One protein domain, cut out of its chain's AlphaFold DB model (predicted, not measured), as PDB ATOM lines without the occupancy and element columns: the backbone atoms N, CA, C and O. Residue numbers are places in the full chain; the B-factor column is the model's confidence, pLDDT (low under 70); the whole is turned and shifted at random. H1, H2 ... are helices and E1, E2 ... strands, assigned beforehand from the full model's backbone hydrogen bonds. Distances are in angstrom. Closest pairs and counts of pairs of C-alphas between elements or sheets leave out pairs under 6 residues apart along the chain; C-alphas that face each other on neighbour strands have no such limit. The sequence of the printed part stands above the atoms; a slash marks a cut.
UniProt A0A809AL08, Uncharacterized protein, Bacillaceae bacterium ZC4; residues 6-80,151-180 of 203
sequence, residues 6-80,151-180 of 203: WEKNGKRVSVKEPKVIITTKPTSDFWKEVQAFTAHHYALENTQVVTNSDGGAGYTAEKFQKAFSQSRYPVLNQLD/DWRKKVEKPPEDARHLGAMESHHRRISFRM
ATOM      1  N   TRP A   6    -148.808 185.759  85.848       87.12
ATOM      2  CA  TRP A   6    -148.330 184.563  85.166       87.12
ATOM      3  C   TRP A   6    -146.831 184.633  84.893       87.12
ATOM      4  O   TRP A   6    -146.269 185.692  84.651       87.12
ATOM      5  N   GLU A   7    -146.188 183.472  84.899       85.38
ATOM      6  CA  GLU A   7    -144.812 183.301  84.450       85.38
ATOM      7  C   GLU A   7    -144.785 182.337  83.272       85.38
ATOM      8  O   GLU A   7    -145.370 181.248  83.316       85.38
ATOM      9  N   LYS A   8    -144.105 182.736  82.195       82.69
ATOM     10  CA  LYS A   8    -143.896 181.889  81.019       82.69
ATOM     11  C   LYS A   8    -142.547 181.189  81.131       82.69
ATOM     12  O   LYS A   8    -141.511 181.837  81.212       82.69
ATOM     13  N   ASN A   9    -142.562 179.863  81.041       80.00
ATOM     14  CA  ASN A   9    -141.370 179.037  80.892       80.00
ATOM     15  C   ASN A   9    -141.494 178.221  79.594       80.00
ATOM     16  O   ASN A   9    -142.146 177.170  79.533       80.00
ATOM     17  N   GLY A  10    -140.949 178.779  78.508       84.69
ATOM     18  CA  GLY A  10    -141.143 178.269  77.151       84.69
ATOM     19  C   GLY A  10    -142.623 178.257  76.754       84.69
ATOM     20  O   GLY A  10    -143.285 179.292  76.738       84.69
ATOM     21  N   LYS A  11    -143.162 177.067  76.446       79.50
ATOM     22  CA  LYS A  11    -144.594 176.873  76.130       79.50
ATOM     23  C   LYS A  11    -145.487 176.738  77.371       79.50
ATOM     24  O   LYS A  11    -146.711 176.752  77.240       79.50
ATOM     25  N   ARG A  12    -144.908 176.539  78.560       77.94
ATOM     26  CA  ARG A  12    -145.658 176.338  79.807       77.94
ATOM     27  C   ARG A  12    -145.870 177.666  80.514       77.94
ATOM     28  O   ARG A  12    -145.013 178.539  80.470       77.94
ATOM     29  N   VAL A  13    -147.012 177.784  81.182       81.44
ATOM     30  CA  VAL A  13    -147.347 178.952  81.994       81.44
ATOM     31  C   VAL A  13    -147.711 178.505  83.400       81.44
ATOM     32  O   VAL A  13    -148.506 177.576  83.559       81.44
ATOM     33  N   SER A  14    -147.128 179.159  84.396       83.88
ATOM     34  CA  SER A  14    -147.439 179.022  85.820       83.88
ATOM     35  C   SER A  14    -148.008 180.328  86.367       83.88
ATOM     36  O   SER A  14    -147.915 181.372  85.729       83.88
ATOM     37  N   VAL A  15    -148.636 180.257  87.537       86.19
ATOM     38  CA  VAL A  15    -149.006 181.446  88.314       86.19
ATOM     39  C   VAL A  15    -147.796 181.933  89.115       86.19
ATOM     40  O   VAL A  15    -147.045 181.102  89.628       86.19
ATOM     41  N   LYS A  16    -147.619 183.251  89.215       87.00
ATOM     42  CA  LYS A  16    -146.540 183.895  89.974       87.00
ATOM     43  C   LYS A  16    -146.885 183.969  91.463       87.00
ATOM     44  O   LYS A  16    -147.983 184.414  91.798       87.00
ATOM     45  N   GLU A  17    -145.964 183.540  92.326       87.38
ATOM     46  CA  GLU A  17    -146.093 183.570  93.797       87.38
ATOM     47  C   GLU A  17    -147.443 183.037  94.337       87.38
ATOM     48  O   GLU A  17    -148.204 183.754  94.992       87.38
ATOM     49  N   PRO A  18    -147.815 181.772  94.050       89.00
ATOM     50  CA  PRO A  18    -149.101 181.245  94.482       89.00
ATOM     51  C   PRO A  18    -149.149 180.990  95.993       89.00
ATOM     52  O   PRO A  18    -148.514 180.068  96.507       89.00
ATOM     53  N   LYS A  19    -150.041 181.689  96.699       90.06
ATOM     54  CA  LYS A  19    -150.444 181.354  98.069       90.06
ATOM     55  C   LYS A  19    -151.717 180.516  98.088       90.06
ATOM     56  O   LYS A  19    -152.755 180.870  97.519       90.06
ATOM     57  N   VAL A  20    -151.675 179.406  98.818       88.12
ATOM     58  CA  VAL A  20    -152.841 178.561  99.087       88.12
ATOM     59  C   VAL A  20    -153.194 178.655 100.571       88.12
ATOM     60  O   VAL A  20    -152.356 178.380 101.423       88.12
ATOM     61  N   ILE A  21    -154.441 179.029 100.862       87.12
ATOM     62  CA  ILE A  21    -155.027 179.029 102.208       87.12
ATOM     63  C   ILE A  21    -156.089 177.930 102.238       87.12
ATOM     64  O   ILE A  21    -156.998 177.927 101.404       87.12
ATOM     65  N   ILE A  22    -155.954 176.978 103.163       84.50
ATOM     66  CA  ILE A  22    -156.871 175.846 103.346       84.50
ATOM     67  C   ILE A  22    -157.174 175.720 104.833       84.50
ATOM     68  O   ILE A  22    -156.274 175.499 105.639       84.50
ATOM     69  N   THR A  23    -158.450 175.754 105.201       83.00
ATOM     70  CA  THR A  23    -158.863 175.681 106.605       83.00
ATOM     71  C   THR A  23    -160.055 174.749 106.800       83.00
ATOM     72  O   THR A  23    -160.836 174.523 105.879       83.00
ATOM     73  N   THR A  24    -160.171 174.170 107.995       83.19
ATOM     74  CA  THR A  24    -161.396 173.514 108.497       83.19
ATOM     75  C   THR A  24    -162.182 174.410 109.442       83.19
ATOM     76  O   THR A  24    -163.223 174.001 109.954       83.19
ATOM     77  N   LYS A  25    -161.679 175.616 109.711       89.56
ATOM     78  CA  LYS A  25    -162.395 176.607 110.505       89.56
ATOM     79  C   LYS A  25    -163.613 177.126 109.726       89.56
ATOM     80  O   LYS A  25    -163.670 176.968 108.502       89.56
ATOM     81  N   PRO A  26    -164.586 177.749 110.411       90.94
ATOM     82  CA  PRO A  26    -165.721 178.382 109.755       90.94
ATOM     83  C   PRO A  26    -165.289 179.350 108.650       90.94
ATOM     84  O   PRO A  26    -164.228 179.972 108.719       90.94
ATOM     85  N   THR A  27    -166.148 179.541 107.647       88.69
ATOM     86  CA  THR A  27    -165.873 180.429 106.504       88.69
ATOM     87  C   THR A  27    -165.509 181.856 106.928       88.69
ATOM     88  O   THR A  27    -164.742 182.522 106.241       88.69
ATOM     89  N   SER A  28    -166.010 182.339 108.067       90.69
ATOM     90  CA  SER A  28    -165.630 183.645 108.619       90.69
ATOM     91  C   SER A  28    -164.138 183.749 108.938       90.69
ATOM     92  O   SER A  28    -163.533 184.788 108.695       90.69
ATOM     93  N   ASP A  29    -163.542 182.685 109.470       92.12
ATOM     94  CA  ASP A  29    -162.134 182.671 109.863       92.12
ATOM     95  C   ASP A  29    -161.236 182.542 108.639       92.12
ATOM     96  O   ASP A  29    -160.203 183.201 108.572       92.12
ATOM     97  N   PHE A  30    -161.678 181.779 107.633       93.12
ATOM     98  CA  PHE A  30    -161.043 181.762 106.316       93.12
ATOM     99  C   PHE A  30    -160.914 183.179 105.738       93.12
ATOM    100  O   PHE A  30    -159.832 183.582 105.323       93.12
ATOM    101  N   TRP A  31    -161.999 183.961 105.747       94.62
ATOM    102  CA  TRP A  31    -161.973 185.323 105.206       94.62
ATOM    103  C   TRP A  31    -161.086 186.273 106.009       94.62
ATOM    104  O   TRP A  31    -160.406 187.101 105.407       94.62
ATOM    105  N   LYS A  32    -161.039 186.133 107.340       93.75
ATOM    106  CA  LYS A  32    -160.093 186.886 108.180       93.75
ATOM    107  C   LYS A  32    -158.646 186.558 107.822       93.75
ATOM    108  O   LYS A  32    -157.831 187.466 107.727       93.75
ATOM    109  N   GLU A  33    -158.333 185.283 107.603       94.62
ATOM    110  CA  GLU A  33    -156.989 184.840 107.217       94.62
ATOM    111  C   GLU A  33    -156.591 185.375 105.834       94.62
ATOM    112  O   GLU A  33    -155.498 185.912 105.677       94.62
ATOM    113  N   VAL A  34    -157.500 185.311 104.851       94.56
ATOM    114  CA  VAL A  34    -157.300 185.907 103.518       94.56
ATOM    115  C   VAL A  34    -157.038 187.407 103.628       94.56
ATOM    116  O   VAL A  34    -156.071 187.905 103.052       94.56
ATOM    117  N   GLN A  35    -157.869 188.129 104.380       95.12
ATOM    118  CA  GLN A  35    -157.736 189.573 104.551       95.12
ATOM    119  C   GLN A  35    -156.420 189.945 105.248       95.12
ATOM    120  O   GLN A  35    -155.714 190.834 104.784       95.12
ATOM    121  N   ALA A  36    -156.059 189.248 106.329       93.94
ATOM    122  CA  ALA A  36    -154.823 189.501 107.065       93.94
ATOM    123  C   ALA A  36    -153.581 189.222 106.209       93.94
ATOM    124  O   ALA A  36    -152.671 190.047 106.156       93.94
ATOM    125  N   PHE A  37    -153.561 188.089 105.497       94.12
ATOM    126  CA  PHE A  37    -152.464 187.750 104.593       94.12
ATOM    127  C   PHE A  37    -152.299 188.810 103.502       94.12
ATOM    128  O   PHE A  37    -151.201 189.316 103.293       94.12
ATOM    129  N   THR A  38    -153.388 189.166 102.823       93.69
ATOM    130  CA  THR A  38    -153.332 190.071 101.668       93.69
ATOM    131  C   THR A  38    -152.980 191.502 102.061       93.69
ATOM    132  O   THR A  38    -152.194 192.128 101.360       93.69
ATOM    133  N   ALA A  39    -153.468 191.982 103.209       91.62
ATOM    134  CA  ALA A  39    -153.115 193.290 103.755       91.62
ATOM    135  C   ALA A  39    -151.643 193.396 104.183       91.62
ATOM    136  O   ALA A  39    -151.065 194.474 104.105       91.62
ATOM    137  N   HIS A  40    -151.045 192.298 104.651       92.56
ATOM    138  CA  HIS A  40    -149.639 192.277 105.060       92.56
ATOM    139  C   HIS A  40    -148.686 192.061 103.878       92.56
ATOM    140  O   HIS A  40    -147.565 192.559 103.882       92.56
ATOM    141  N   HIS A  41    -149.094 191.261 102.893       93.50
ATOM    142  CA  HIS A  41    -148.203 190.796 101.834       93.50
ATOM    143  C   HIS A  41    -148.241 191.670 100.573       93.50
ATOM    144  O   HIS A  41    -147.245 191.735  99.862       93.50
ATOM    145  N   TYR A  42    -149.356 192.360 100.297       92.75
ATOM    146  CA  TYR A  42    -149.527 193.144  99.073       92.75
ATOM    147  C   TYR A  42    -149.868 194.609  99.357       92.75
ATOM    148  O   TYR A  42    -150.701 194.927 100.206       92.75
ATOM    149  N   ALA A  43    -149.304 195.514  98.553       93.12
ATOM    150  CA  ALA A  43    -149.739 196.907  98.491       93.12
ATOM    151  C   ALA A  43    -151.028 197.014  97.653       93.12
ATOM    152  O   ALA A  43    -150.998 197.184  96.432       93.12
ATOM    153  N   LEU A  44    -152.185 196.856  98.299       94.06
ATOM    154  CA  LEU A  44    -153.467 196.756  97.592       94.06
ATOM    155  C   LEU A  44    -154.117 198.091  97.215       94.06
ATOM    156  O   LEU A  44    -154.962 198.087  96.326       94.06
ATOM    157  N   GLU A  45    -153.723 199.209  97.835       95.00
ATOM    158  CA  GLU A  45    -154.403 200.512  97.704       95.00
ATOM    159  C   GLU A  45    -154.709 200.901  96.253       95.00
ATOM    160  O   GLU A  45    -155.835 201.277  95.928       95.00
ATOM    161  N   ASN A  46    -153.725 200.730  95.367       93.44
ATOM    162  CA  ASN A  46    -153.816 201.055  93.944       93.44
ATOM    163  C   ASN A  46    -153.792 199.807  93.044       93.44
ATOM    164  O   ASN A  46    -153.412 199.895  91.877       93.44
ATOM    165  N   THR A  47    -154.217 198.655  93.564       92.25
ATOM    166  CA  THR A  47    -154.172 197.368  92.859       92.25
ATOM    167  C   THR A  47    -155.576 196.896  92.505       92.25
ATOM    168  O   THR A  47    -156.436 196.767  93.375       92.25
ATOM    169  N   GLN A  48    -155.822 196.601  91.227       93.88
ATOM    170  CA  GLN A  48    -157.069 195.968  90.798       93.88
ATOM    171  C   GLN A  48    -157.080 194.504  91.241       93.88
ATOM    172  O   GLN A  48    -156.300 193.690  90.752       93.88
ATOM    173  N   VAL A  49    -158.005 194.151  92.131       94.62
ATOM    174  CA  VAL A  49    -158.199 192.762  92.551       94.62
ATOM    175  C   VAL A  49    -159.243 192.103  91.658       94.62
ATOM    176  O   VAL A  49    -160.326 192.654  91.439       94.62
ATOM    177  N   VAL A  50    -158.916 190.915  91.151       94.06
ATOM    178  CA  VAL A  50    -159.814 190.080  90.349       94.06
ATOM    179  C   VAL A  50    -159.946 188.718  91.016       94.06
ATOM    180  O   VAL A  50    -158.970 188.141  91.490       94.06
ATOM    181  N   THR A  51    -161.168 188.206  91.090       92.56
ATOM    182  CA  THR A  51    -161.500 186.978  91.815       92.56
ATOM    183  C   THR A  51    -162.420 186.111  90.967       92.56
ATOM    184  O   THR A  51    -163.268 186.636  90.251       92.56
ATOM    185  N   ASN A  52    -162.289 184.789  91.052       90.38
ATOM    186  CA  ASN A  52    -163.280 183.851  90.531       90.38
ATOM    187  C   ASN A  52    -163.735 182.874  91.613       90.38
ATOM    188  O   ASN A  52    -162.972 182.493  92.503       90.38
ATOM    189  N   SER A  53    -165.001 182.477  91.537       87.50
ATOM    190  CA  SER A  53    -165.605 181.502  92.448       87.50
ATOM    191  C   SER A  53    -166.806 180.821  91.802       87.50
ATOM    192  O   SER A  53    -167.282 181.247  90.752       87.50
ATOM    193  N   ASP A  54    -167.325 179.792  92.464       80.81
ATOM    194  CA  ASP A  54    -168.562 179.103  92.090       80.81
ATOM    195  C   ASP A  54    -169.840 179.910  92.398       80.81
ATOM    196  O   ASP A  54    -170.926 179.553  91.944       80.81
ATOM    197  N   GLY A  55    -169.711 181.006  93.157       79.56
ATOM    198  CA  GLY A  55    -170.830 181.824  93.610       79.56
ATOM    199  C   GLY A  55    -171.616 181.241  94.784       79.56
ATOM    200  O   GLY A  55    -172.686 181.761  95.092       79.56
ATOM    201  N   GLY A  56    -171.106 180.210  95.463       83.25
ATOM    202  CA  GLY A  56    -171.753 179.631  96.638       83.25
ATOM    203  C   GLY A  56    -171.885 180.623  97.801       83.25
ATOM    204  O   GLY A  56    -171.170 181.622  97.879       83.25
ATOM    205  N   ALA A  57    -172.755 180.322  98.772       82.25
ATOM    206  CA  ALA A  57    -173.050 181.203  99.916       82.25
ATOM    207  C   ALA A  57    -171.803 181.636 100.726       82.25
ATOM    208  O   ALA A  57    -171.791 182.672 101.395       82.25
ATOM    209  N   GLY A  58    -170.722 180.852 100.667       85.25
ATOM    210  CA  GLY A  58    -169.425 181.164 101.270       85.25
ATOM    211  C   GLY A  58    -168.592 182.217 100.527       85.25
ATOM    212  O   GLY A  58    -167.726 182.823 101.156       85.25
ATOM    213  N   TYR A  59    -168.883 182.457  99.246       87.00
ATOM    214  CA  TYR A  59    -168.044 183.145  98.258       87.00
ATOM    215  C   TYR A  59    -168.865 184.132  97.407       87.00
ATOM    216  O   TYR A  59    -168.861 184.101  96.177       87.00
ATOM    217  N   THR A  60    -169.600 185.012  98.086       87.50
ATOM    218  CA  THR A  60    -170.373 186.090  97.455       87.50
ATOM    219  C   THR A  60    -169.477 187.278  97.102       87.50
ATOM    220  O   THR A  60    -168.438 187.483  97.733       87.50
ATOM    221  N   ALA A  61    -169.895 188.099  96.134       88.25
ATOM    222  CA  ALA A  61    -169.164 189.307  95.739       88.25
ATOM    223  C   ALA A  61    -168.883 190.244  96.932       88.25
ATOM    224  O   ALA A  61    -167.774 190.749  97.067       88.25
ATOM    225  N   GLU A  62    -169.840 190.389  97.852       90.62
ATOM    226  CA  GLU A  62    -169.682 191.180  99.079       90.62
ATOM    227  C   GLU A  62    -168.532 190.676  99.965       90.62
ATOM    228  O   GLU A  62    -167.736 191.466 100.474       90.62
ATOM    229  N   LYS A  63    -168.389 189.353 100.127       92.56
ATOM    230  CA  LYS A  63    -167.304 188.770 100.929       92.56
ATOM    231  C   LYS A  63    -165.940 189.030 100.304       92.56
ATOM    232  O   LYS A  63    -165.005 189.361 101.027       92.56
ATOM    233  N   PHE A  64    -165.844 188.940  98.978       93.94
ATOM    234  CA  PHE A  64    -164.634 189.324  98.257       93.94
ATOM    235  C   PHE A  64    -164.339 190.819  98.425       93.94
ATOM    236  O   PHE A  64    -163.234 191.170  98.827       93.94
ATOM    237  N   GLN A  65    -165.326 191.693  98.218       94.12
ATOM    238  CA  GLN A  65    -165.153 193.137  98.394       94.12
ATOM    239  C   GLN A  65    -164.685 193.493  99.809       94.12
ATOM    240  O   GLN A  65    -163.801 194.329  99.979       94.12
ATOM    241  N   LYS A  66    -165.234 192.827 100.830       94.38
ATOM    242  CA  LYS A  66    -164.821 193.006 102.224       94.38
ATOM    243  C   LYS A  66    -163.399 192.508 102.482       94.38
ATOM    244  O   LYS A  66    -162.650 193.168 103.192       94.38
ATOM    245  N   ALA A  67    -163.031 191.349 101.940       94.38
ATOM    246  CA  ALA A  67    -161.716 190.754 102.166       94.38
ATOM    247  C   ALA A  67    -160.574 191.576 101.555       94.38
ATOM    248  O   ALA A  67    -159.479 191.582 102.107       94.38
ATOM    249  N   PHE A  68    -160.849 192.279 100.456       95.50
ATOM    250  CA  PHE A  68    -159.886 193.100  99.724       95.50
ATOM    251  C   PHE A  68    -160.211 194.597  99.801       95.50
ATOM    252  O   PHE A  68    -159.867 195.363  98.901       95.50
ATOM    253  N   SER A  69    -160.871 195.031 100.879       94.69
ATOM    254  CA  SER A  69    -161.316 196.419 101.070       94.69
ATOM    255  C   SER A  69    -160.175 197.436 101.179       94.69
ATOM    256  O   SER A  69    -160.431 198.628 101.289       94.69
ATOM    257  N   GLN A  70    -158.922 196.975 101.207       94.38
ATOM    258  CA  GLN A  70    -157.730 197.815 101.163       94.38
ATOM    259  C   GLN A  70    -157.489 198.393  99.765       94.38
ATOM    260  O   GLN A  70    -156.766 199.374  99.655       94.38
ATOM    261  N   SER A  71    -158.063 197.805  98.710       94.81
ATOM    262  CA  SER A  71    -158.035 198.392  97.371       94.81
ATOM    263  C   SER A  71    -159.109 199.463  97.226       94.81
ATOM    264  O   SER A  71    -160.253 199.271  97.637       94.81
ATOM    265  N   ARG A  72    -158.756 200.577  96.579       94.62
ATOM    266  CA  ARG A  72    -159.719 201.626  96.210       94.62
ATOM    267  C   ARG A  72    -160.618 201.234  95.035       94.62
ATOM    268  O   ARG A  72    -161.613 201.906  94.777       94.62
ATOM    269  N   TYR A  73    -160.246 200.195  94.287       93.88
ATOM    270  CA  TYR A  73    -161.014 199.719  93.143       93.88
ATOM    271  C   TYR A  73    -162.060 198.690  93.582       93.88
ATOM    272  O   TYR A  73    -161.822 197.922  94.521       93.88
ATOM    273  N   PRO A  74    -163.210 198.612  92.892       93.38
ATOM    274  CA  PRO A  74    -164.139 197.515  93.103       93.38
ATOM    275  C   PRO A  74    -163.461 196.183  92.766       93.38
ATOM    276  O   PRO A  74    -162.749 196.062  91.765       93.38
ATOM    277  N   VAL A  75    -163.702 195.162  93.586       94.69
ATOM    278  CA  VAL A  75    -163.221 193.808  93.312       94.69
ATOM    279  C   VAL A  75    -164.009 193.243  92.136       94.69
ATOM    280  O   VAL A  75    -165.223 193.052  92.216       94.69
ATOM    281  N   LEU A  76    -163.312 192.924  91.047       94.38
ATOM    282  CA  LEU A  76    -163.923 192.281  89.891       94.38
ATOM    283  C   LEU A  76    -164.122 190.802  90.211       94.38
ATOM    284  O   LEU A  76    -163.163 190.035  90.299       94.38
ATOM    285  N   ASN A  77    -165.370 190.404  90.433       91.88
ATOM    286  CA  ASN A  77    -165.709 189.034  90.771       91.88
ATOM    287  C   ASN A  77    -166.365 188.324  89.588       91.88
ATOM    288  O   ASN A  77    -167.438 188.718  89.140       91.88
ATOM    289  N   GLN A  78    -165.730 187.253  89.128       92.06
ATOM    290  CA  GLN A  78    -166.197 186.441  88.020       92.06
ATOM    291  C   GLN A  78    -166.746 185.097  88.488       92.06
ATOM    292  O   GLN A  78    -166.258 184.483  89.444       92.06
ATOM    293  N   LEU A  79    -167.751 184.611  87.775       90.56
ATOM    294  CA  LEU A  79    -168.174 183.228  87.895       90.56
ATOM    295  C   LEU A  79    -167.154 182.327  87.192       90.56
ATOM    296  O   LEU A  79    -166.640 182.661  86.125       90.56
ATOM    297  N   ASP A  80    -166.828 181.191  87.800       87.44
ATOM    298  CA  ASP A  80    -165.848 180.272  87.228       87.44
ATOM    299  C   ASP A  80    -166.347 179.670  85.892       87.44
ATOM    300  O   ASP A  80    -167.428 179.063  85.867       87.44
ATOM    301  N   ASP A 151    -165.860 189.041  81.190       89.81
ATOM    302  CA  ASP A 151    -164.414 188.880  81.223       89.81
ATOM    303  C   ASP A 151    -163.751 190.087  81.901       89.81
ATOM    304  O   ASP A 151    -163.859 191.216  81.418       89.81
ATOM    305  N   TRP A 152    -163.032 189.852  83.001       91.56
ATOM    306  CA  TRP A 152    -162.344 190.900  83.756       91.56
ATOM    307  C   TRP A 152    -161.410 191.742  82.888       91.56
ATOM    308  O   TRP A 152    -161.276 192.943  83.116       91.56
ATOM    309  N   ARG A 153    -160.810 191.149  81.850       91.31
ATOM    310  CA  ARG A 153    -159.889 191.845  80.940       91.31
ATOM    311  C   ARG A 153    -160.582 192.947  80.143       91.31
ATOM    312  O   ARG A 153    -159.922 193.890  79.738       91.31
ATOM    313  N   LYS A 154    -161.905 192.853  79.962       90.94
ATOM    314  CA  LYS A 154    -162.740 193.893  79.338       90.94
ATOM    315  C   LYS A 154    -163.136 195.009  80.320       90.94
ATOM    316  O   LYS A 154    -163.670 196.025  79.895       90.94
ATOM    317  N   LYS A 155    -162.936 194.810  81.630       90.31
ATOM    318  CA  LYS A 155    -163.308 195.752  82.704       90.31
ATOM    319  C   LYS A 155    -162.120 196.517  83.287       90.31
ATOM    320  O   LYS A 155    -162.328 197.487  84.007       90.31
ATOM    321  N   VAL A 156    -160.896 196.090  82.988       90.19
ATOM    322  CA  VAL A 156    -159.666 196.771  83.402       90.19
ATOM    323  C   VAL A 156    -159.172 197.631  82.245       90.19
ATOM    324  O   VAL A 156    -159.088 197.144  81.127       90.19
ATOM    325  N   GLU A 157    -158.840 198.898  82.507       85.81
ATOM    326  CA  GLU A 157    -158.409 199.851  81.469       85.81
ATOM    327  C   GLU A 157    -157.123 199.398  80.759       85.81
ATOM    328  O   GLU A 157    -156.997 199.502  79.541       85.81
ATOM    329  N   LYS A 158    -156.164 198.872  81.530       87.00
ATOM    330  CA  LYS A 158    -154.871 198.376  81.046       87.00
ATOM    331  C   LYS A 158    -154.583 197.009  81.673       87.00
ATOM    332  O   LYS A 158    -153.840 196.940  82.653       87.00
ATOM    333  N   PRO A 159    -155.222 195.925  81.196       87.94
ATOM    334  CA  PRO A 159    -154.897 194.594  81.684       87.94
ATOM    335  C   PRO A 159    -153.435 194.260  81.316       87.94
ATOM    336  O   PRO A 159    -152.951 194.737  80.288       87.94
ATOM    337  N   PRO A 160    -152.724 193.447  82.118       86.38
ATOM    338  CA  PRO A 160    -151.391 192.957  81.767       86.38
ATOM    339  C   PRO A 160    -151.354 192.345  80.357       86.38
ATOM    340  O   PRO A 160    -152.288 191.648  79.965       86.38
ATOM    341  N   GLU A 161    -150.276 192.558  79.598       84.25
ATOM    342  CA  GLU A 161    -150.167 192.048  78.217       84.25
ATOM    343  C   GLU A 161    -150.268 190.518  78.129       84.25
ATOM    344  O   GLU A 161    -150.753 189.957  77.147       84.25
ATOM    345  N   ASP A 162    -149.823 189.819  79.169       84.50
ATOM    346  CA  ASP A 162    -149.894 188.371  79.279       84.50
ATOM    347  C   ASP A 162    -151.129 187.879  80.051       84.50
ATOM    348  O   ASP A 162    -151.200 186.691  80.383       84.50
ATOM    349  N   ALA A 163    -152.113 188.759  80.288       85.19
ATOM    350  CA  ALA A 163    -153.331 188.463  81.030       85.19
ATOM    351  C   ALA A 163    -154.074 187.249  80.469       85.19
ATOM    352  O   ALA A 163    -154.388 187.139  79.277       85.19
ATOM    353  N   ARG A 164    -154.436 186.336  81.369       85.69
ATOM    354  CA  ARG A 164    -155.180 185.121  81.030       85.69
ATOM    355  C   ARG A 164    -156.540 185.089  81.710       85.69
ATOM    356  O   ARG A 164    -156.805 185.790  82.685       85.69
ATOM    357  N   HIS A 165    -157.399 184.215  81.199       84.38
ATOM    358  CA  HIS A 165    -158.592 183.805  81.926       84.38
ATOM    359  C   HIS A 165    -158.199 183.190  83.276       84.38
ATOM    360  O   HIS A 165    -157.207 182.461  83.378       84.38
ATOM    361  N   LEU A 166    -159.030 183.399  84.295       80.94
ATOM    362  CA  LEU A 166    -158.798 182.863  85.640       80.94
ATOM    363  C   LEU A 166    -158.957 181.331  85.729       80.94
ATOM    364  O   LEU A 166    -158.566 180.731  86.729       80.94
ATOM    365  N   GLY A 167    -159.448 180.674  84.671       63.34
ATOM    366  CA  GLY A 167    -159.634 179.216  84.605       63.34
ATOM    367  C   GLY A 167    -158.354 178.385  84.787       63.34
ATOM    368  O   GLY A 167    -158.424 177.209  85.134       63.34
ATOM    369  N   ALA A 168    -157.159 178.982  84.656       57.44
ATOM    370  CA  ALA A 168    -155.905 178.313  85.026       57.44
ATOM    371  C   ALA A 168    -155.908 177.846  86.499       57.44
ATOM    372  O   ALA A 168    -155.346 176.791  86.818       57.44
ATOM    373  N   MET A 169    -156.604 178.584  87.374       58.38
ATOM    374  CA  MET A 169    -156.778 178.263  88.791       58.38
ATOM    375  C   MET A 169    -157.469 176.915  89.012       58.38
ATOM    376  O   MET A 169    -157.163 176.234  89.989       58.38
ATOM    377  N   GLU A 170    -158.326 176.472  88.092       56.09
ATOM    378  CA  GLU A 170    -159.065 175.218  88.228       56.09
ATOM    379  C   GLU A 170    -158.141 173.994  88.127       56.09
ATOM    380  O   GLU A 170    -158.240 173.056  88.918       56.09
ATOM    381  N   SER A 171    -157.156 174.024  87.224       58.03
ATOM    382  CA  SER A 171    -156.158 172.954  87.105       58.03
ATOM    383  C   SER A 171    -155.304 172.810  88.376       58.03
ATOM    384  O   SER A 171    -154.965 171.694  88.780       58.03
ATOM    385  N   HIS A 172    -155.013 173.927  89.053       59.91
ATOM    386  CA  HIS A 172    -154.311 173.961  90.338       59.91
ATOM    387  C   HIS A 172    -155.217 173.513  91.492       59.91
ATOM    388  O   HIS A 172    -154.818 172.646  92.274       59.91
ATOM    389  N   HIS A 173    -156.451 174.022  91.565       60.66
ATOM    390  CA  HIS A 173    -157.438 173.613  92.564       60.66
ATOM    391  C   HIS A 173    -157.709 172.112  92.477       60.66
ATOM    392  O   HIS A 173    -157.597 171.412  93.477       60.66
ATOM    393  N   ARG A 174    -157.920 171.576  91.270       58.88
ATOM    394  CA  ARG A 174    -158.143 170.147  91.033       58.88
ATOM    395  C   ARG A 174    -156.965 169.293  91.499       58.88
ATOM    396  O   ARG A 174    -157.192 168.254  92.110       58.88
ATOM    397  N   ARG A 175    -155.712 169.721  91.290       60.75
ATOM    398  CA  ARG A 175    -154.520 169.028  91.829       60.75
ATOM    399  C   ARG A 175    -154.500 169.025  93.358       60.75
ATOM    400  O   ARG A 175    -154.206 167.987  93.949       60.75
ATOM    401  N   ILE A 176    -154.837 170.151  93.987       59.34
ATOM    402  CA  ILE A 176    -154.927 170.283  95.448       59.34
ATOM    403  C   ILE A 176    -156.044 169.380  95.989       59.34
ATOM    404  O   ILE A 176    -155.781 168.523  96.832       59.34
ATOM    405  N   SER A 177    -157.257 169.467  95.437       57.50
ATOM    406  CA  SER A 177    -158.390 168.618  95.818       57.50
ATOM    407  C   SER A 177    -158.110 167.133  95.578       57.50
ATOM    408  O   SER A 177    -158.515 166.302  96.385       57.50
ATOM    409  N   PHE A 178    -157.404 166.758  94.505       57.00
ATOM    410  CA  PHE A 178    -157.021 165.365  94.268       57.00
ATOM    411  C   PHE A 178    -156.008 164.854  95.287       57.00
ATOM    412  O   PHE A 178    -156.165 163.730  95.755       57.00
ATOM    413  N   ARG A 179    -155.001 165.656  95.662       58.44
ATOM    414  CA  ARG A 179    -154.066 165.298  96.743       58.44
ATOM    415  C   ARG A 179    -154.793 165.104  98.073       58.44
ATOM    416  O   ARG A 179    -154.455 164.187  98.810       58.44
ATOM    417  N   MET A 180    -155.826 165.905  98.333       54.44
ATOM    418  CA  MET A 180    -156.679 165.764  99.516       54.44
ATOM    419  C   MET A 180    -157.548 164.500  99.467       54.44
ATOM    420  O   MET A 180    -157.634 163.773 100.449       54.44
TER     421      MET A 180
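Overview. This is residues 6 to 80 and 151 to 180 of the 203 residues of an uncharacterized protein of Bacillaceae bacterium ZC4 (UniProt A0A809AL08). A small body is made of a two-strand parallel sheet, E3 and E4, with helix H2 packed on it and helix H1 meeting H2 at a steep angle; a separate antiparallel hairpin, E1 and E2, lies off to one side. A third helix, H3, is near E2 and touches neither of the other helices. The printed part has 105 residues, with three named helices and four named strands in the order E1, E2, H1, E3, H2, E4, H3; under half of the residues, 51, are in named elements, and the class is mixed, helices and strands. The whole is compact, with a radius of gyration of the C-alphas of 14.3 A, and rounded, spanning 40 by 37 by 26 A.

Along the chain. E1, residues 6 to 9, begins with C-alpha 6 at (-148.330, 184.563, 85.166), and E2 is residues 12 to 15. H1, residues 27 to 41, is 21.0 A long and begins with C-alpha 27 at (-165.873, 180.429, 106.504). E3, residues 50 to 53, is 10.6 A long. H2 is residues 61 to 67, and E4, residues 76 to 79, is 10.2 A long. H3, residues 168 to 180, is 19.2 A long and ends with C-alpha 180 at (-156.679, 165.764, 99.516).

Arrangement. E1 and E2 form a hairpin with a tight link, antiparallel at 150 degrees, with N 7 and O 14 2.8 A apart, within hydrogen-bond range. H1 touches H2 with residues 31 to 35 alone, the closest C-alphas being those of Gln 35 and Ala 67, 4.8 A apart; they run the same way at a steep tilt of 54 degrees. E3, H2 and E4 form a strand-helix-strand unit, two parallel neighbour strands with a helix between them along the chain, and its crossover is right-handed. E3 and E4 stand at 25 degrees, with N 51 and O 76 2.8 A apart, within hydrogen-bond range. The closest C-alphas of H2 and E4 are those of Ala 61 and Asn 77, 6.1 A apart. E2 and H3 are near each other, with 7 pairs of C-alphas within 10 A. H1 and H3 are apart. In H1 and H2 every O i to N i+4 pair is within hydrogen-bond range; in H3 8 of 9 are.

Size, cuts and confidence. The C-alphas of Gly 10 and Pro 26, the two farthest apart, are 40.8 A apart. Residues 81 to 150 are not printed, and C-alphas 80 and 151 are 10.6 A apart across the cut. The link from E2 to H1, 11 residues, is long, and residues 151 to 167 hold no named element. The mean pLDDT of the printed part is 85.3, and residues 167 to 180 are under 70.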